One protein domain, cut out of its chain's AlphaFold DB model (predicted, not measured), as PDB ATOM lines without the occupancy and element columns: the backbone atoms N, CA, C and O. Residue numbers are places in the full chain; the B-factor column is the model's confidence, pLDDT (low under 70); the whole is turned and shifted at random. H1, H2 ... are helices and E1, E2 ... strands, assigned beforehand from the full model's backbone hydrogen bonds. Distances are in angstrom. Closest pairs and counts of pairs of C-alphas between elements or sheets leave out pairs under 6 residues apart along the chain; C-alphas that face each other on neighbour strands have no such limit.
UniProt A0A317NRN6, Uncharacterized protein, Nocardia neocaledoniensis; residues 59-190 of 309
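What this domain is: This is residues 59 to 190 of the 309 residues of an uncharacterized protein of Nocardia neocaledoniensis (UniProt A0A317NRN6). The model has little regular structure: it is an elongated body made mostly of long loops, with helix H2 towards one end, the loop round Ser 92 at the other, and a small hairpin, E2 and E3, between these ends along the length, off to one side. Residues 169 to 175 stick out. The 132 printed residues hold E1, E2, E3, H1 and H2 in chain order, 35 residues in named elements, class mixed; E2 and E3 are antiparallel. The whole is loose, radius of gyration of the C-alphas 17.5 A, spanning 57 by 36 by 30 A.

Where its parts are: E2 is residues 104 to 106, E3 112 to 114, E1 74 to 76, with C-alpha 74 at (-22.683, -18.533, -13.925). H1 is residues 143 to 150, 10.3 A. H2, 153 to 170, 25.3 A, ends at C-alpha 170 (-19.745, -45.820, 21.155).

How they stand to each other: In the hairpin, N 105 and O 113 are 2.8 A apart, within hydrogen-bond range. E1 pairs with no named strand and is apart from E2. H1 and H2 meet only through their link; in both, every O i to N i+4 pair is within hydrogen-bond range.

The domain as a whole: The C-alphas of Ser 92 and Gly 172, the two farthest apart, are 57.1 A apart. The printed part has no cut. Links E1 to E2 and E3 to H1 are long. Among 38 residues under pLDDT 70 are 120 to 131 and 171 to 188.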
ATOM      1  N   ALA A  59     -22.988 -21.595 -10.034       88.56
ATOM      2  CA  ALA A  59     -23.010 -20.181  -9.654       88.56
ATOM      3  C   ALA A  59     -21.630 -19.747  -9.132       88.56
ATOM      4  O   ALA A  59     -20.870 -20.566  -8.626       88.56
ATOM      5  N   CYS A  60     -21.262 -18.471  -9.236       89.06
ATOM      6  CA  CYS A  60     -19.981 -17.981  -8.721       89.06
ATOM      7  C   CYS A  60     -19.864 -18.142  -7.196       89.06
ATOM      8  O   CYS A  60     -18.768 -18.401  -6.701       89.06
ATOM      9  N   ASP A  61     -20.960 -17.947  -6.457       86.88
ATOM     10  CA  ASP A  61     -21.082 -18.068  -4.997       86.88
ATOM     11  C   ASP A  61     -20.006 -17.325  -4.194       86.88
ATOM     12  O   ASP A  61     -19.588 -17.772  -3.122       86.88
ATOM     13  N   TYR A  62     -19.522 -16.188  -4.701       88.19
ATOM     14  CA  TYR A  62     -18.620 -15.333  -3.930       88.19
ATOM     15  C   TYR A  62     -19.416 -14.653  -2.797       88.19
ATOM     16  O   TYR A  62     -20.470 -14.088  -3.092       88.19
ATOM     17  N   PRO A  63     -18.965 -14.716  -1.526       77.75
ATOM     18  CA  PRO A  63     -19.818 -14.485  -0.352       77.75
ATOM     19  C   PRO A  63     -20.280 -13.039  -0.144       77.75
ATOM     20  O   PRO A  63     -21.321 -12.826   0.462       77.75
ATOM     21  N   LEU A  64     -19.535 -12.051  -0.640       69.75
ATOM     22  CA  LEU A  64     -19.845 -10.635  -0.439       69.75
ATOM     23  C   LEU A  64     -19.934  -9.940  -1.790       69.75
ATOM     24  O   LEU A  64     -18.900  -9.740  -2.423       69.75
ATOM     25  N   THR A  65     -21.129  -9.555  -2.222       60.97
ATOM     26  CA  THR A  65     -21.327  -8.590  -3.319       60.97
ATOM     27  C   THR A  65     -21.762  -7.235  -2.755       60.97
ATOM     28  O   THR A  65     -22.004  -7.122  -1.553       60.97
ATOM     29  N   SER A  66     -21.854  -6.201  -3.595       58.47
ATOM     30  CA  SER A  66     -22.348  -4.870  -3.197       58.47
ATOM     31  C   SER A  66     -23.748  -4.899  -2.567       58.47
ATOM     32  O   SER A  66     -24.093  -3.991  -1.823       58.47
ATOM     33  N   THR A  67     -24.531  -5.952  -2.815       60.09
ATOM     34  CA  THR A  67     -25.896  -6.143  -2.300       60.09
ATOM     35  C   THR A  67     -25.968  -7.048  -1.064       60.09
ATOM     36  O   THR A  67     -27.049  -7.495  -0.691       60.09
ATOM     37  N   ASN A  68     -24.827  -7.361  -0.434       69.75
ATOM     38  CA  ASN A  68     -24.719  -8.273   0.717       69.75
ATOM     39  C   ASN A  68     -25.304  -9.684   0.467       69.75
ATOM     40  O   ASN A  68     -25.654 -10.414   1.392       69.75
ATOM     41  N   GLN A  69     -25.413 -10.076  -0.804       77.12
ATOM     42  CA  GLN A  69     -25.862 -11.395  -1.243       77.12
ATOM     43  C   GLN A  69     -24.717 -12.138  -1.951       77.12
ATOM     44  O   GLN A  69     -23.807 -11.501  -2.492       77.12
ATOM     45  N   PRO A  70     -24.724 -13.481  -2.004       83.12
ATOM     46  CA  PRO A  70     -23.739 -14.215  -2.789       83.12
ATOM     47  C   PRO A  70     -23.902 -13.971  -4.289       83.12
ATOM     48  O   PRO A  70     -25.018 -13.888  -4.804       83.12
ATOM     49  N   CYS A  71     -22.783 -13.913  -5.009       87.50
ATOM     50  CA  CYS A  71     -22.803 -13.748  -6.460       87.50
ATOM     51  C   CYS A  71     -23.444 -14.955  -7.160       87.50
ATOM     52  O   CYS A  71     -22.988 -16.083  -6.984       87.50
ATOM     53  N   ARG A  72     -24.439 -14.709  -8.020       88.56
ATOM     54  CA  ARG A  72     -25.154 -15.756  -8.769       88.56
ATOM     55  C   ARG A  72     -24.698 -15.921 -10.220       88.56
ATOM     56  O   ARG A  72     -25.229 -16.779 -10.916       88.56
ATOM     57  N   ASN A  73     -23.713 -15.141 -10.677       90.31
ATOM     58  CA  ASN A  73     -23.245 -15.215 -12.065       90.31
ATOM     59  C   ASN A  73     -22.746 -16.630 -12.387       90.31
ATOM     60  O   ASN A  73     -21.997 -17.190 -11.581       90.31
ATOM     61  N   PRO A  74     -23.122 -17.201 -13.543       90.25
ATOM     62  CA  PRO A  74     -22.683 -18.533 -13.925       90.25
ATOM     63  C   PRO A  74     -21.179 -18.541 -14.212       90.25
ATOM     64  O   PRO A  74     -20.630 -17.595 -14.781       90.25
ATOM     65  N   VAL A  75     -20.510 -19.623 -13.818       91.50
ATOM     66  CA  VAL A  75     -19.094 -19.884 -14.099       91.50
ATOM     67  C   VAL A  75     -18.887 -21.343 -14.493       91.50
ATOM     68  O   VAL A  75     -19.715 -22.205 -14.184       91.50
ATOM     69  N   LEU A  76     -17.781 -21.614 -15.183       90.44
ATOM     70  CA  LEU A  76     -17.394 -22.960 -15.596       90.44
ATOM     71  C   LEU A  76     -16.490 -23.585 -14.535       90.44
ATOM     72  O   LEU A  76     -15.335 -23.196 -14.355       90.44
ATOM     73  N   GLY A  77     -17.043 -24.563 -13.830       87.81
ATOM     74  CA  GLY A  77     -16.335 -25.359 -12.854       87.81
ATOM     75  C   GLY A  77     -16.239 -24.742 -11.462       87.81
ATOM     76  O   GLY A  77     -16.388 -23.541 -11.222       87.81
ATOM     77  N   GLU A  78     -15.970 -25.617 -10.504       89.75
ATOM     78  CA  GLU A  78     -15.886 -25.277  -9.091       89.75
ATOM     79  C   GLU A  78     -14.618 -24.476  -8.738       89.75
ATOM     80  O   GLU A  78     -14.605 -23.774  -7.727       89.75
ATOM     81  N   TRP A  79     -13.570 -24.520  -9.567       91.25
ATOM     82  CA  TRP A  79     -12.289 -23.846  -9.295       91.25
ATOM     83  C   TRP A  79     -12.228 -22.400  -9.771       91.25
ATOM     84  O   TRP A  79     -11.278 -21.688  -9.448       91.25
ATOM     85  N   THR A  80     -13.216 -21.961 -10.547       90.06
ATOM     86  CA  THR A  80     -13.227 -20.623 -11.133       90.06
ATOM     87  C   THR A  80     -14.217 -19.710 -10.415       90.06
ATOM     88  O   THR A  80     -15.183 -20.142  -9.774       90.06
ATOM     89  N   ARG A  81     -13.947 -18.407 -10.506       90.75
ATOM     90  CA  ARG A  81     -14.839 -17.323 -10.087       90.75
ATOM     91  C   ARG A  81     -15.191 -16.487 -11.312       90.75
ATOM     92  O   ARG A  81     -14.483 -16.535 -12.317       90.75
ATOM     93  N   CYS A  82     -16.289 -15.740 -11.242       91.19
ATOM     94  CA  CYS A  82     -16.685 -14.880 -12.351       91.19
ATOM     95  C   CYS A  82     -15.679 -13.733 -12.512       91.19
ATOM     96  O   CYS A  82     -14.908 -13.440 -11.598       91.19
ATOM     97  N   HIS A  83     -15.703 -13.064 -13.662       90.19
ATOM     98  CA  HIS A  83     -14.749 -12.000 -13.973       90.19
ATOM     99  C   HIS A  83     -14.754 -10.852 -12.939       90.19
ATOM    100  O   HIS A  83     -13.690 -10.351 -12.597       90.19
ATOM    101  N   HIS A  84     -15.910 -10.513 -12.351       86.62
ATOM    102  CA  HIS A  84     -16.015  -9.525 -11.262       86.62
ATOM    103  C   HIS A  84     -15.377  -9.972  -9.934       86.62
ATOM    104  O   HIS A  84     -15.130  -9.153  -9.052       86.62
ATOM    105  N   HIS A  85     -15.143 -11.273  -9.764       89.06
ATOM    106  CA  HIS A  85     -14.581 -11.877  -8.555       89.06
ATOM    107  C   HIS A  85     -13.246 -12.572  -8.834       89.06
ATOM    108  O   HIS A  85     -12.900 -13.555  -8.171       89.06
ATOM    109  N   ARG A  86     -12.481 -12.060  -9.803       88.50
ATOM    110  CA  ARG A  86     -11.103 -12.494 -10.016       88.50
ATOM    111  C   ARG A  86     -10.237 -12.022  -8.834       88.50
ATOM    112  O   ARG A  86     -10.332 -10.857  -8.447       88.50
ATOM    113  N   PRO A  87      -9.414 -12.896  -8.229       87.31
ATOM    114  CA  PRO A  87      -8.511 -12.484  -7.159       87.31
ATOM    115  C   PRO A  87      -7.617 -11.316  -7.596       87.31
ATOM    116  O   PRO A  87      -7.096 -11.332  -8.710       87.31
ATOM    117  N   GLY A  88      -7.457 -10.319  -6.724       85.25
ATOM    118  CA  GLY A  88      -6.686  -9.098  -6.996       85.25
ATOM    119  C   GLY A  88      -7.496  -7.931  -7.571       85.25
ATOM    120  O   GLY A  88      -7.010  -6.805  -7.556       85.25
ATOM    121  N   THR A  89      -8.739  -8.143  -8.017       85.38
ATOM    122  CA  THR A  89      -9.612  -7.041  -8.451       85.38
ATOM    123  C   THR A  89      -9.963  -6.131  -7.269       85.38
ATOM    124  O   THR A  89     -10.409  -6.609  -6.223       85.38
ATOM    125  N   VAL A  90      -9.781  -4.819  -7.436       83.00
ATOM    126  CA  VAL A  90     -10.180  -3.798  -6.455       83.00
ATOM    127  C   VAL A  90     -11.659  -3.472  -6.652       83.00
ATOM    128  O   VAL A  90     -12.116  -3.248  -7.771       83.00
ATOM    129  N   ARG A  91     -12.426  -3.483  -5.564       77.44
ATOM    130  CA  ARG A  91     -13.845  -3.113  -5.567       77.44
ATOM    131  C   ARG A  91     -14.009  -1.603  -5.490       77.44
ATOM    132  O   ARG A  91     -13.124  -0.909  -5.006       77.44
ATOM    133  N   SER A  92     -15.198  -1.115  -5.834       75.56
ATOM    134  CA  SER A  92     -15.579   0.287  -5.612       75.56
ATOM    135  C   SER A  92     -15.438   0.730  -4.149       75.56
ATOM    136  O   SER A  92     -15.208   1.900  -3.888       75.56
ATOM    137  N   SER A  93     -15.510  -0.205  -3.193       74.06
ATOM    138  CA  SER A  93     -15.270   0.049  -1.767       74.06
ATOM    139  C   SER A  93     -13.789   0.100  -1.357       74.06
ATOM    140  O   SER A  93     -13.494   0.111  -0.167       74.06
ATOM    141  N   GLY A  94     -12.845   0.020  -2.301       76.12
ATOM    142  CA  GLY A  94     -11.400  -0.043  -2.035       76.12
ATOM    143  C   GLY A  94     -10.891  -1.410  -1.554       76.12
ATOM    144  O   GLY A  94      -9.691  -1.665  -1.549       76.12
ATOM    145  N   SER A  95     -11.786  -2.335  -1.191       78.88
ATOM    146  CA  SER A  95     -11.403  -3.693  -0.782       78.88
ATOM    147  C   SER A  95     -10.981  -4.568  -1.971       78.88
ATOM    148  O   SER A  95     -11.603  -4.548  -3.035       78.88
ATOM    149  N   THR A  96      -9.941  -5.382  -1.787       84.88
ATOM    150  CA  THR A  96      -9.457  -6.325  -2.805       84.88
ATOM    151  C   THR A  96     -10.179  -7.669  -2.722       84.88
ATOM    152  O   THR A  96     -10.433  -8.217  -1.646       84.88
ATOM    153  N   VAL A  97     -10.510  -8.235  -3.883       84.81
ATOM    154  CA  VAL A  97     -11.057  -9.590  -3.987       84.81
ATOM    155  C   VAL A  97      -9.976 -10.596  -3.593       84.81
ATOM    156  O   VAL A  97      -8.914 -10.666  -4.215       84.81
ATOM    157  N   ARG A  98     -10.257 -11.405  -2.567       86.75
ATOM    158  CA  ARG A  98      -9.334 -12.421  -2.052       86.75
ATOM    159  C   ARG A  98      -9.509 -13.745  -2.791       86.75
ATOM    160  O   ARG A  98     -10.610 -14.103  -3.210       86.75
ATOM    161  N   ALA A  99      -8.422 -14.505  -2.900       88.31
ATOM    162  CA  ALA A  99      -8.482 -15.888  -3.352       88.31
ATOM    163  C   ALA A  99      -9.155 -16.745  -2.266       88.31
ATOM    164  O   ALA A  99      -8.546 -17.060  -1.249       88.31
ATOM    165  N   LEU A 100     -10.429 -17.078  -2.471       87.94
ATOM    166  CA  LEU A 100     -11.220 -17.911  -1.564       87.94
ATOM    167  C   LEU A 100     -11.680 -19.175  -2.284       87.94
ATOM    168  O   LEU A 100     -12.221 -19.099  -3.396       87.94
ATOM    169  N   LEU A 101     -11.563 -20.322  -1.618       87.44
ATOM    170  CA  LEU A 101     -12.214 -21.560  -2.049       87.44
ATOM    171  C   LEU A 101     -13.736 -21.443  -1.862       87.44
ATOM    172  O   LEU A 101     -14.232 -20.586  -1.130       87.44
ATOM    173  N   ARG A 102     -14.525 -22.267  -2.559       84.94
ATOM    174  CA  ARG A 102     -16.002 -22.144  -2.561       84.94
ATOM    175  C   ARG A 102     -16.638 -22.294  -1.186       84.94
ATOM    176  O   ARG A 102     -17.599 -21.597  -0.876       84.94
ATOM    177  N   TRP A 103     -16.053 -23.157  -0.369       84.12
ATOM    178  CA  TRP A 103     -16.453 -23.410   1.009       84.12
ATOM    179  C   TRP A 103     -15.826 -22.432   2.013       84.12
ATOM    180  O   TRP A 103     -15.915 -22.677   3.208       84.12
ATOM    181  N   GLN A 104     -15.182 -21.348   1.569       88.06
ATOM    182  CA  GLN A 104     -14.559 -20.345   2.437       88.06
ATOM    183  C   GLN A 104     -15.254 -18.985   2.325       88.06
ATOM    184  O   GLN A 104     -15.804 -18.618   1.284       88.06
ATOM    185  N   THR A 105     -15.222 -18.230   3.417       87.12
ATOM    186  CA  THR A 105     -15.673 -16.841   3.521       87.12
ATOM    187  C   THR A 105     -14.742 -16.055   4.441       87.12
ATOM    188  O   THR A 105     -13.842 -16.621   5.058       87.12
ATOM    189  N   VAL A 106     -14.933 -14.743   4.521       84.62
ATOM    190  CA  VAL A 106     -14.172 -13.856   5.405       84.62
ATOM    191  C   VAL A 106     -15.081 -13.431   6.557       84.62
ATOM    192  O   VAL A 106     -16.175 -12.925   6.314       84.62
ATOM    193  N   ARG A 107     -14.652 -13.660   7.802       81.88
ATOM    194  CA  ARG A 107     -15.362 -13.217   9.015       81.88
ATOM    195  C   ARG A 107     -15.062 -11.741   9.304       81.88
ATOM    196  O   ARG A 107     -14.064 -11.202   8.817       81.88
ATOM    197  N   SER A 108     -15.893 -11.095  10.127       70.56
ATOM    198  CA  SER A 108     -15.546  -9.817  10.760       70.56
ATOM    199  C   SER A 108     -14.153  -9.920  11.400       70.56
ATOM    200  O   SER A 108     -13.858 -10.885  12.102       70.56
ATOM    201  N   GLY A 109     -13.261  -8.982  11.065       72.94
ATOM    202  CA  GLY A 109     -11.838  -9.039  11.434       72.94
ATOM    203  C   GLY A 109     -10.905  -9.633  10.369       72.94
ATOM    204  O   GLY A 109      -9.703  -9.716  10.585       72.94
ATOM    205  N   GLY A 110     -11.415 -10.030   9.199       78.94
ATOM    206  CA  GLY A 110     -10.577 -10.387   8.049       78.94
ATOM    207  C   GLY A 110     -10.026 -11.818   8.053       78.94
ATOM    208  O   GLY A 110      -9.295 -12.175   7.127       78.94
ATOM    209  N   ALA A 111     -10.389 -12.651   9.031       85.12
ATOM    210  CA  ALA A 111     -10.010 -14.062   9.067       85.12
ATOM    211  C   ALA A 111     -10.773 -14.878   8.008       85.12
ATOM    212  O   ALA A 111     -11.987 -14.722   7.850       85.12
ATOM    213  N   VAL A 112     -10.072 -15.768   7.297       86.50
ATOM    214  CA  VAL A 112     -10.700 -16.724   6.372       86.50
ATOM    215  C   VAL A 112     -11.247 -17.891   7.183       86.50
ATOM    216  O   VAL A 112     -10.506 -18.570   7.888       86.50
ATOM    217  N   VAL A 113     -12.551 -18.120   7.082       85.94
ATOM    218  CA  VAL A 113     -13.265 -19.182   7.792       85.94
ATOM    219  C   VAL A 113     -14.050 -20.035   6.810       85.94
ATOM    220  O   VAL A 113     -14.374 -19.607   5.701       85.94
ATOM    221  N   GLU A 114     -14.379 -21.258   7.206       83.44
ATOM    222  CA  GLU A 114     -15.255 -22.102   6.402       83.44
ATOM    223  C   GLU A 114     -16.711 -21.638   6.477       83.44
ATOM    224  O   GLU A 114     -17.206 -21.207   7.517       83.44
ATOM    225  N   ARG A 115     -17.414 -21.760   5.355       77.50
ATOM    226  CA  ARG A 115     -18.832 -21.449   5.228       77.50
ATOM    227  C   ARG A 115     -19.680 -22.563   5.825       77.50
ATOM    228  O   ARG A 115     -19.491 -23.739   5.513       77.50
ATOM    229  N   ALA A 116     -20.646 -22.172   6.648       74.38
ATOM    230  CA  ALA A 116     -21.678 -23.066   7.164       74.38
ATOM    231  C   ALA A 116     -22.926 -23.107   6.263       74.38
ATOM    232  O   ALA A 116     -23.735 -24.014   6.395       74.38
ATOM    233  N   ASP A 117     -23.082 -22.140   5.352       71.00
ATOM    234  CA  ASP A 117     -24.297 -21.942   4.552       71.00
ATOM    235  C   ASP A 117     -24.282 -22.658   3.189       71.00
ATOM    236  O   ASP A 117     -25.290 -22.645   2.480       71.00
ATOM    237  N   ILE A 118     -23.144 -23.242   2.798       72.50
ATOM    238  CA  ILE A 118     -22.957 -23.877   1.492       72.50
ATOM    239  C   ILE A 118     -22.285 -25.243   1.621       72.50
ATOM    240  O   ILE A 118     -21.281 -25.405   2.319       72.50
ATOM    241  N   HIS A 119     -22.809 -26.219   0.885       73.56
ATOM    242  CA  HIS A 119     -22.269 -27.576   0.852       73.56
ATOM    243  C   HIS A 119     -22.177 -28.117  -0.572       73.56
ATOM    244  O   HIS A 119     -22.964 -27.754  -1.453       73.56
ATOM    245  N   GLY A 120     -21.207 -29.002  -0.798       66.62
ATOM    246  CA  GLY A 120     -21.113 -29.757  -2.039       66.62
ATOM    247  C   GLY A 120     -21.971 -31.024  -2.034       66.62
ATOM    248  O   GLY A 120     -22.664 -31.334  -1.068       66.62
ATOM    249  N   ARG A 121     -21.916 -31.793  -3.127       69.31
ATOM    250  CA  ARG A 121     -22.557 -33.116  -3.255       69.31
ATOM    251  C   ARG A 121     -21.474 -34.200  -3.323       69.31
ATOM    252  O   ARG A 121     -20.479 -34.045  -4.036       69.31
ATOM    253  N   GLY A 122     -21.672 -35.305  -2.600       58.16
ATOM    254  CA  GLY A 122     -20.750 -36.446  -2.554       58.16
ATOM    255  C   GLY A 122     -21.412 -37.745  -2.079       58.16
ATOM    256  O   GLY A 122     -22.530 -37.728  -1.569       58.16
ATOM    257  N   VAL A 123     -20.716 -38.875  -2.270       46.28
ATOM    258  CA  VAL A 123     -21.178 -40.229  -1.885       46.28
ATOM    259  C   VAL A 123     -21.379 -40.349  -0.371       46.28
ATOM    260  O   VAL A 123     -22.329 -40.992   0.065       46.28
ATOM    261  N   LEU A 124     -20.526 -39.672   0.401       41.47
ATOM    262  CA  LEU A 124     -20.542 -39.593   1.861       41.47
ATOM    263  C   LEU A 124     -21.003 -38.189   2.239       41.47
ATOM    264  O   LEU A 124     -20.208 -37.283   2.475       41.47
ATOM    265  N   ARG A 125     -22.312 -38.001   2.131       43.53
ATOM    266  CA  ARG A 125     -22.969 -36.697   2.068       43.53
ATOM    267  C   ARG A 125     -22.939 -35.928   3.396       43.53
ATOM    268  O   ARG A 125     -23.107 -34.720   3.375       43.53
ATOM    269  N   ASP A 126     -22.642 -36.594   4.513       39.97
ATOM    270  CA  ASP A 126     -23.182 -36.150   5.802       39.97
ATOM    271  C   ASP A 126     -22.230 -36.242   7.002       39.97
ATOM    272  O   ASP A 126     -22.670 -36.232   8.150       39.97
ATOM    273  N   ARG A 127     -20.907 -36.274   6.787       41.59
ATOM    274  CA  ARG A 127     -19.962 -36.060   7.898       41.59
ATOM    275  C   ARG A 127     -19.131 -34.801   7.698       41.59
ATOM    276  O   ARG A 127     -18.458 -34.691   6.675       41.59
ATOM    277  N   PRO A 128     -19.051 -33.907   8.702       42.34
ATOM    278  CA  PRO A 128     -18.212 -32.709   8.651       42.34
ATOM    279  C   PRO A 128     -16.701 -33.002   8.567       42.34
ATOM    280  O   PRO A 128     -15.910 -32.066   8.550       42.34
ATOM    281  N   ARG A 129     -16.281 -34.277   8.507       49.91
ATOM    282  CA  ARG A 129     -14.870 -34.679   8.572       49.91
ATOM    283  C   ARG A 129     -14.372 -35.599   7.466       49.91
ATOM    284  O   ARG A 129     -13.168 -35.676   7.315       49.91
ATOM    285  N   PHE A 130     -15.227 -36.247   6.667       51.09
ATOM    286  CA  PHE A 130     -14.710 -37.187   5.665       51.09
ATOM    287  C   PHE A 130     -14.056 -36.440   4.498       51.09
ATOM    288  O   PHE A 130     -14.725 -35.912   3.603       51.09
ATOM    289  N   ARG A 131     -12.725 -36.380   4.538       65.00
ATOM    290  CA  ARG A 131     -11.891 -35.712   3.541       65.00
ATOM    291  C   ARG A 131     -11.466 -36.734   2.494       65.00
ATOM    292  O   ARG A 131     -10.678 -37.640   2.752       65.00
ATOM    293  N   GLY A 132     -12.003 -36.599   1.284       71.62
ATOM    294  CA  GLY A 132     -11.464 -37.307   0.130       71.62
ATOM    295  C   GLY A 132     -10.177 -36.636  -0.349       71.62
ATOM    296  O   GLY A 132      -9.990 -35.433  -0.152       71.62
ATOM    297  N   LEU A 133      -9.321 -37.399  -1.031       83.06
ATOM    298  CA  LEU A 133      -8.142 -36.850  -1.706       83.06
ATOM    299  C   LEU A 133      -8.545 -35.759  -2.713       83.06
ATOM    300  O   LEU A 133      -8.007 -34.659  -2.698       83.06
ATOM    301  N   LEU A 134      -9.555 -36.048  -3.536       85.88
ATOM    302  CA  LEU A 134     -10.019 -35.168  -4.615       85.88
ATOM    303  C   LEU A 134     -11.131 -34.198  -4.193       85.88
ATOM    304  O   LEU A 134     -11.401 -33.220  -4.890       85.88
ATOM    305  N   TYR A 135     -11.792 -34.453  -3.061       84.31
ATOM    306  CA  TYR A 135     -12.982 -33.710  -2.646       84.31
ATOM    307  C   TYR A 135     -12.907 -33.266  -1.186       84.31
ATOM    308  O   TYR A 135     -12.545 -34.043  -0.304       84.31
ATOM    309  N   TYR A 136     -13.320 -32.029  -0.917       81.88
ATOM    310  CA  TYR A 136     -13.448 -31.471   0.429       81.88
ATOM    311  C   TYR A 136     -14.881 -31.001   0.672       81.88
ATOM    312  O   TYR A 136     -15.386 -30.168  -0.074       81.88
ATOM    313  N   ARG A 137     -15.568 -31.560   1.682       74.75
ATOM    314  CA  ARG A 137     -16.987 -31.260   1.994       74.75
ATOM    315  C   ARG A 137     -17.909 -31.315   0.760       74.75
ATOM    316  O   ARG A 137     -18.840 -30.526   0.607       74.75
ATOM    317  N   GLY A 138     -17.609 -32.242  -0.152       75.88
ATOM    318  CA  GLY A 138     -18.339 -32.438  -1.404       75.88
ATOM    319  C   GLY A 138     -17.986 -31.473  -2.544       75.88
ATOM    320  O   GLY A 138     -18.598 -31.595  -3.601       75.88
ATOM    321  N   PHE A 139     -17.036 -30.549  -2.372       84.25
ATOM    322  CA  PHE A 139     -16.482 -29.707  -3.441       84.25
ATOM    323  C   PHE A 139     -15.211 -30.323  -4.031       84.25
ATOM    324  O   PHE A 139     -14.444 -30.962  -3.310       84.25
ATOM    325  N   ALA A 140     -14.966 -30.132  -5.324       88.00
ATOM    326  CA  ALA A 140     -13.743 -30.569  -5.990       88.00
ATOM    327  C   ALA A 140     -12.547 -29.722  -5.527       88.00
ATOM    328  O   ALA A 140     -12.536 -28.502  -5.703       88.00
ATOM    329  N   ARG A 141     -11.511 -30.362  -4.975       89.88
ATOM    330  CA  ARG A 141     -10.261 -29.679  -4.610       89.88
ATOM    331  C   ARG A 141      -9.484 -29.272  -5.867       89.88
ATOM    332  O   ARG A 141      -9.415 -30.081  -6.789       89.88
ATOM    333  N   PRO A 142      -8.877 -28.076  -5.918       90.69
ATOM    334  CA  PRO A 142      -7.936 -27.716  -6.973       90.69
ATOM    335  C   PRO A 142      -6.738 -28.682  -7.033       90.69
ATOM    336  O   PRO A 142      -6.318 -29.183  -5.991       90.69
ATOM    337  N   PRO A 143      -6.112 -28.901  -8.207       90.44
ATOM    338  CA  PRO A 143      -4.984 -29.830  -8.342       90.44
ATOM    339  C   PRO A 143      -3.805 -29.526  -7.408       90.44
ATOM    340  O   PRO A 143      -3.194 -30.444  -6.870       90.44
ATOM    341  N   ARG A 144      -3.514 -28.239  -7.173       89.31
ATOM    342  CA  ARG A 144      -2.442 -27.802  -6.259       89.31
ATOM    343  C   ARG A 144      -2.691 -28.287  -4.828       89.31
ATOM    344  O   ARG A 144      -1.781 -28.810  -4.190       89.31
ATOM    345  N   ASP A 145      -3.938 -28.198  -4.376       86.38
ATOM    346  CA  ASP A 145      -4.352 -28.634  -3.043       86.38
ATOM    347  C   ASP A 145      -4.354 -30.163  -2.932       86.38
ATOM    348  O   ASP A 145      -4.059 -30.698  -1.867       86.38
ATOM    349  N   VAL A 146      -4.651 -30.880  -4.025       86.81
ATOM    350  CA  VAL A 146      -4.570 -32.351  -4.074       86.81
ATOM    351  C   VAL A 146      -3.129 -32.825  -3.912       86.81
ATOM    352  O   VAL A 146      -2.888 -33.719  -3.113       86.81
ATOM    353  N   VAL A 147      -2.169 -32.226  -4.624       86.50
ATOM    354  CA  VAL A 147      -0.747 -32.618  -4.538       86.50
ATOM    355  C   VAL A 147      -0.190 -32.378  -3.136       86.50
ATOM    356  O   VAL A 147       0.491 -33.247  -2.593       86.50
ATOM    357  N   GLY A 148      -0.508 -31.230  -2.528       82.75
ATOM    358  CA  GLY A 148      -0.109 -30.945  -1.148       82.75
ATOM    359  C   GLY A 148      -0.722 -31.934  -0.153       82.75
ATOM    360  O   GLY A 148      -0.029 -32.452   0.716       82.75
ATOM    361  N   PHE A 149      -2.006 -32.247  -0.330       83.06
ATOM    362  CA  PHE A 149      -2.750 -33.143   0.552       83.06
ATOM    363  C   PHE A 149      -2.407 -34.626   0.367       83.06
ATOM    364  O   PHE A 149      -2.499 -35.392   1.317       83.06
ATOM    365  N   ALA A 150      -1.990 -35.053  -0.827       83.19
ATOM    366  CA  ALA A 150      -1.686 -36.454  -1.126       83.19
ATOM    367  C   ALA A 150      -0.642 -37.051  -0.172       83.19
ATOM    368  O   ALA A 150      -0.731 -38.227   0.168       83.19
ATOM    369  N   ARG A 151       0.303 -36.224   0.296       82.69
ATOM    370  CA  ARG A 151       1.361 -36.633   1.229       82.69
ATOM    371  C   ARG A 151       0.832 -37.000   2.613       82.69
ATOM    372  O   ARG A 151       1.335 -37.940   3.207       82.69
ATOM    373  N   THR A 152      -0.174 -36.283   3.110       83.56
ATOM    374  CA  THR A 152      -0.772 -36.513   4.439       83.56
ATOM    375  C   THR A 152      -2.087 -37.283   4.368       83.56
ATOM    376  O   THR A 152      -2.670 -37.628   5.395       83.56
ATOM    377  N   TRP A 153      -2.573 -37.567   3.155       82.19
ATOM    378  CA  TRP A 153      -3.894 -38.141   2.938       82.19
ATOM    379  C   TRP A 153      -4.065 -39.485   3.635       82.19
ATOM    380  O   TRP A 153      -5.126 -39.729   4.204       82.19
ATOM    381  N   TRP A 154      -3.048 -40.349   3.602       78.81
ATOM    382  CA  TRP A 154      -3.142 -41.674   4.210       78.81
ATOM    383  C   TRP A 154      -3.305 -41.600   5.733       78.81
ATOM    384  O   TRP A 154      -4.195 -42.246   6.290       78.81
ATOM    385  N   ASP A 155      -2.530 -40.741   6.390       80.50
ATOM    386  CA  ASP A 155      -2.589 -40.546   7.841       80.50
ATOM    387  C   ASP A 155      -3.920 -39.919   8.267       80.50
ATOM    388  O   ASP A 155      -4.588 -40.401   9.191       80.50
ATOM    389  N   GLU A 156      -4.374 -38.898   7.536       74.81
ATOM    390  CA  GLU A 156      -5.687 -38.292   7.762       74.81
ATOM    391  C   GLU A 156      -6.817 -39.302   7.516       74.81
ATOM    392  O   GLU A 156      -7.771 -39.372   8.293       74.81
ATOM    393  N   ARG A 157      -6.687 -40.160   6.498       79.44
ATOM    394  CA  ARG A 157      -7.675 -41.192   6.176       79.44
ATOM    395  C   ARG A 157      -7.780 -42.251   7.264       79.44
ATOM    396  O   ARG A 157      -8.889 -42.640   7.633       79.44
ATOM    397  N   LEU A 158      -6.646 -42.706   7.786       78.94
ATOM    398  CA  LEU A 158      -6.601 -43.626   8.917       78.94
ATOM    399  C   LEU A 158      -7.244 -43.000  10.156       78.94
ATOM    400  O   LEU A 158      -7.984 -43.681  10.867       78.94
ATOM    401  N   SER A 159      -7.016 -41.707  10.396       77.12
ATOM    402  CA  SER A 159      -7.640 -40.988  11.510       77.12
ATOM    403  C   SER A 159      -9.168 -40.903  11.370       77.12
ATOM    404  O   SER A 159      -9.886 -41.182  12.334       77.12
ATOM    405  N   ASP A 160      -9.672 -40.643  10.159       72.50
ATOM    406  CA  ASP A 160     -11.105 -40.607   9.842       72.50
ATOM    407  C   ASP A 160     -11.767 -41.977  10.034       72.50
ATOM    408  O   ASP A 160     -12.869 -42.069  10.581       72.50
ATOM    409  N   ILE A 161     -11.100 -43.052   9.601       75.19
ATOM    410  CA  ILE A 161     -11.584 -44.428   9.773       75.19
ATOM    411  C   ILE A 161     -11.603 -44.800  11.254       75.19
ATOM    412  O   ILE A 161     -12.613 -45.312  11.730       75.19
ATOM    413  N   LYS A 162     -10.538 -44.497  12.006       79.06
ATOM    414  CA  LYS A 162     -10.493 -44.727  13.458       79.06
ATOM    415  C   LYS A 162     -11.602 -43.962  14.179       79.06
ATOM    416  O   LYS A 162     -12.245 -44.516  15.063       79.06
ATOM    417  N   ALA A 163     -11.864 -42.714  13.794       71.38
ATOM    418  CA  ALA A 163     -12.958 -41.927  14.357       71.38
ATOM    419  C   ALA A 163     -14.335 -42.517  14.010       71.38
ATOM    420  O   ALA A 163     -15.220 -42.552  14.861       71.38
ATOM    421  N   LEU A 164     -14.514 -43.010  12.780       69.12
ATOM    422  CA  LEU A 164     -15.734 -43.697  12.360       69.12
ATOM    423  C   LEU A 164     -15.941 -45.001  13.134       69.12
ATOM    424  O   LEU A 164     -17.062 -45.283  13.540       69.12
ATOM    425  N   TRP A 165     -14.865 -45.748  13.366       72.38
ATOM    426  CA  TRP A 165     -14.885 -46.979  14.143       72.38
ATOM    427  C   TRP A 165     -15.259 -46.726  15.603       72.38
ATOM    428  O   TRP A 165     -16.164 -47.375  16.112       72.38
ATOM    429  N   ARG A 166     -14.649 -45.718  16.242       75.25
ATOM    430  CA  ARG A 166     -15.017 -45.296  17.603       75.25
ATOM    431  C   ARG A 166     -16.481 -44.878  17.685       75.25
ATOM    432  O   ARG A 166     -17.194 -45.373  18.533       75.25
ATOM    433  N   GLN A 167     -16.964 -44.076  16.734       66.75
ATOM    434  CA  GLN A 167     -18.384 -43.705  16.683       66.75
ATOM    435  C   GLN A 167     -19.325 -44.907  16.539       66.75
ATOM    436  O   GLN A 167     -20.435 -44.860  17.054       66.75
ATOM    437  N   LEU A 168     -18.917 -45.960  15.824       68.25
ATOM    438  CA  LEU A 168     -19.701 -47.194  15.716       68.25
ATOM    439  C   LEU A 168     -19.656 -48.016  17.011       68.25
ATOM    440  O   LEU A 168     -20.668 -48.601  17.379       68.25
ATOM    441  N   GLN A 169     -18.511 -48.044  17.697       75.38
ATOM    442  CA  GLN A 169     -18.359 -48.705  18.996       75.38
ATOM    443  C   GLN A 169     -19.162 -47.988  20.091       75.38
ATOM    444  O   GLN A 169     -19.920 -48.634  20.808       75.38
ATOM    445  N   ASP A 170     -19.062 -46.660  20.164       71.56
ATOM    446  CA  ASP A 170     -19.745 -45.820  21.155       71.56
ATOM    447  C   ASP A 170     -21.273 -45.824  20.969       71.56
ATOM    448  O   ASP A 170     -22.022 -45.627  21.924       71.56
ATOM    449  N   ALA A 171     -21.760 -46.061  19.745       65.44
ATOM    450  CA  ALA A 171     -23.190 -46.087  19.441       65.44
ATOM    451  C   ALA A 171     -23.897 -47.396  19.847       65.44
ATOM    452  O   ALA A 171     -25.120 -47.460  19.733       65.44
ATOM    453  N   GLY A 172     -23.175 -48.436  20.289       62.81
ATOM    454  CA  GLY A 172     -23.735 -49.688  20.835       62.81
ATOM    455  C   GLY A 172     -24.599 -50.537  19.884       62.81
ATOM    456  O   GLY A 172     -24.941 -51.672  20.203       62.81
ATOM    457  N   ALA A 173     -24.935 -50.027  18.702       56.34
ATOM    458  CA  ALA A 173     -25.701 -50.687  17.663       56.34
ATOM    459  C   ALA A 173     -25.228 -50.182  16.300       56.34
ATOM    460  O   ALA A 173     -24.907 -49.003  16.126       56.34
ATOM    461  N   VAL A 174     -25.231 -51.075  15.308       56.47
ATOM    462  CA  VAL A 174     -24.994 -50.753  13.896       56.47
ATOM    463  C   VAL A 174     -26.209 -49.987  13.360       56.47
ATOM    464  O   VAL A 174     -26.935 -50.465  12.490       56.47
ATOM    465  N   ASP A 175     -26.480 -48.799  13.899       52.66
ATOM    466  CA  ASP A 175     -27.482 -47.915  13.334       52.66
ATOM    467  C   ASP A 175     -26.910 -47.327  12.042       52.66
ATOM    468  O   ASP A 175     -26.362 -46.224  11.985       52.66
ATOM    469  N   LEU A 176     -27.032 -48.100  10.960       53.31
ATOM    470  CA  LEU A 176     -26.728 -47.673   9.596       53.31
ATOM    471  C   LEU A 176     -27.540 -46.425   9.214       53.31
ATOM    472  O   LEU A 176     -27.180 -45.734   8.261       53.31
ATOM    473  N   ARG A 177     -28.600 -46.070   9.964       50.44
ATOM    474  CA  ARG A 177     -29.307 -44.800   9.780       50.44
ATOM    475  C   ARG A 177     -28.488 -43.608  10.260       50.44
ATOM    476  O   ARG A 177     -28.709 -42.525   9.746       50.44
ATOM    477  N   VAL A 178     -27.492 -43.775  11.132       47.75
ATOM    478  CA  VAL A 178     -26.498 -42.729  11.462       47.75
ATOM    479  C   VAL A 178     -25.540 -42.477  10.289       47.75
ATOM    480  O   VAL A 178     -25.033 -41.370  10.132       47.75
ATOM    481  N   ILE A 179     -25.348 -43.458   9.399       46.66
ATOM    482  CA  ILE A 179     -24.655 -43.267   8.107       46.66
ATOM    483  C   ILE A 179     -25.539 -42.465   7.122       46.66
ATOM    484  O   ILE A 179     -25.027 -41.886   6.165       46.66
ATOM    485  N   LEU A 180     -26.852 -42.391   7.382       43.81
ATOM    486  CA  LEU A 180     -27.870 -41.730   6.550       43.81
ATOM    487  C   LEU A 180     -28.492 -40.465   7.192       43.81
ATOM    488  O   LEU A 180     -29.248 -39.768   6.518       43.81
ATOM    489  N   ARG A 181     -28.217 -40.160   8.471       40.69
ATOM    490  CA  ARG A 181     -28.731 -38.984   9.202       40.69
ATOM    491  C   ARG A 181     -27.799 -37.797   8.974       40.69
ATOM    492  O   ARG A 181     -26.677 -37.772   9.472       40.69
ATOM    493  N   GLY A 182     -28.287 -36.827   8.208       40.69
ATOM    494  CA  GLY A 182     -27.520 -35.664   7.775       40.69
ATOM    495  C   GLY A 182     -27.534 -34.483   8.741       40.69
ATOM    496  O   GLY A 182     -28.566 -34.197   9.346       40.69
ATOM    497  N   PRO A 183     -26.432 -33.722   8.832       41.97
ATOM    498  CA  PRO A 183     -26.477 -32.323   9.186       41.97
ATOM    499  C   PRO A 183     -26.309 -31.476   7.919       41.97
ATOM    500  O   PRO A 183     -25.204 -31.197   7.459       41.97
ATOM    501  N   ALA A 184     -27.436 -31.000   7.412       46.66
ATOM    502  CA  ALA A 184     -27.545 -29.695   6.789       46.66
ATOM    503  C   ALA A 184     -28.767 -29.070   7.458       46.66
ATOM    504  O   ALA A 184     -29.867 -29.610   7.345       46.66
ATOM    505  N   GLY A 185     -28.572 -28.005   8.238       48.78
ATOM    506  CA  GLY A 185     -29.706 -27.279   8.804       48.78
ATOM    507  C   GLY A 185     -30.697 -26.887   7.695       48.78
ATOM    508  O   GLY A 185     -30.304 -26.824   6.526       48.78
ATOM    509  N   PRO A 186     -31.961 -26.585   8.027       48.72
ATOM    510  CA  PRO A 186     -33.017 -26.283   7.048       48.72
ATOM    511  C   PRO A 186     -32.702 -25.120   6.081       48.72
ATOM    512  O   PRO A 186     -33.440 -24.894   5.128       48.72
ATOM    513  N   THR A 187     -31.603 -24.391   6.291       54.38
ATOM    514  CA  THR A 187     -31.151 -23.235   5.505       54.38
ATOM    515  C   THR A 187     -29.930 -23.496   4.611       54.38
ATOM    516  O   THR A 187     -29.493 -22.589   3.899       54.38
ATOM    517  N   ALA A 188     -29.341 -24.696   4.632       60.72
ATOM    518  CA  ALA A 188     -28.089 -24.956   3.922       60.72
ATOM    519  C   ALA A 188     -28.299 -25.104   2.403       60.72
ATOM    520  O   ALA A 188     -29.135 -25.884   1.943       60.72
ATOM    521  N   ARG A 189     -27.511 -24.375   1.602       71.12
ATOM    522  CA  ARG A 189     -27.627 -24.365   0.135       71.12
ATOM    523  C   ARG A 189     -26.639 -25.322  -0.525       71.12
ATOM    524  O   ARG A 189     -25.516 -25.516  -0.058       71.12
ATOM    525  N   VAL A 190     -27.037 -25.881  -1.665       70.12
ATOM    526  CA  VAL A 190     -26.165 -26.714  -2.500       70.12
ATOM    527  C   VAL A 190     -25.368 -25.820  -3.448       70.12
ATOM    528  O   VAL A 190     -25.942 -25.180  -4.320       70.12
TER     529      VAL A 190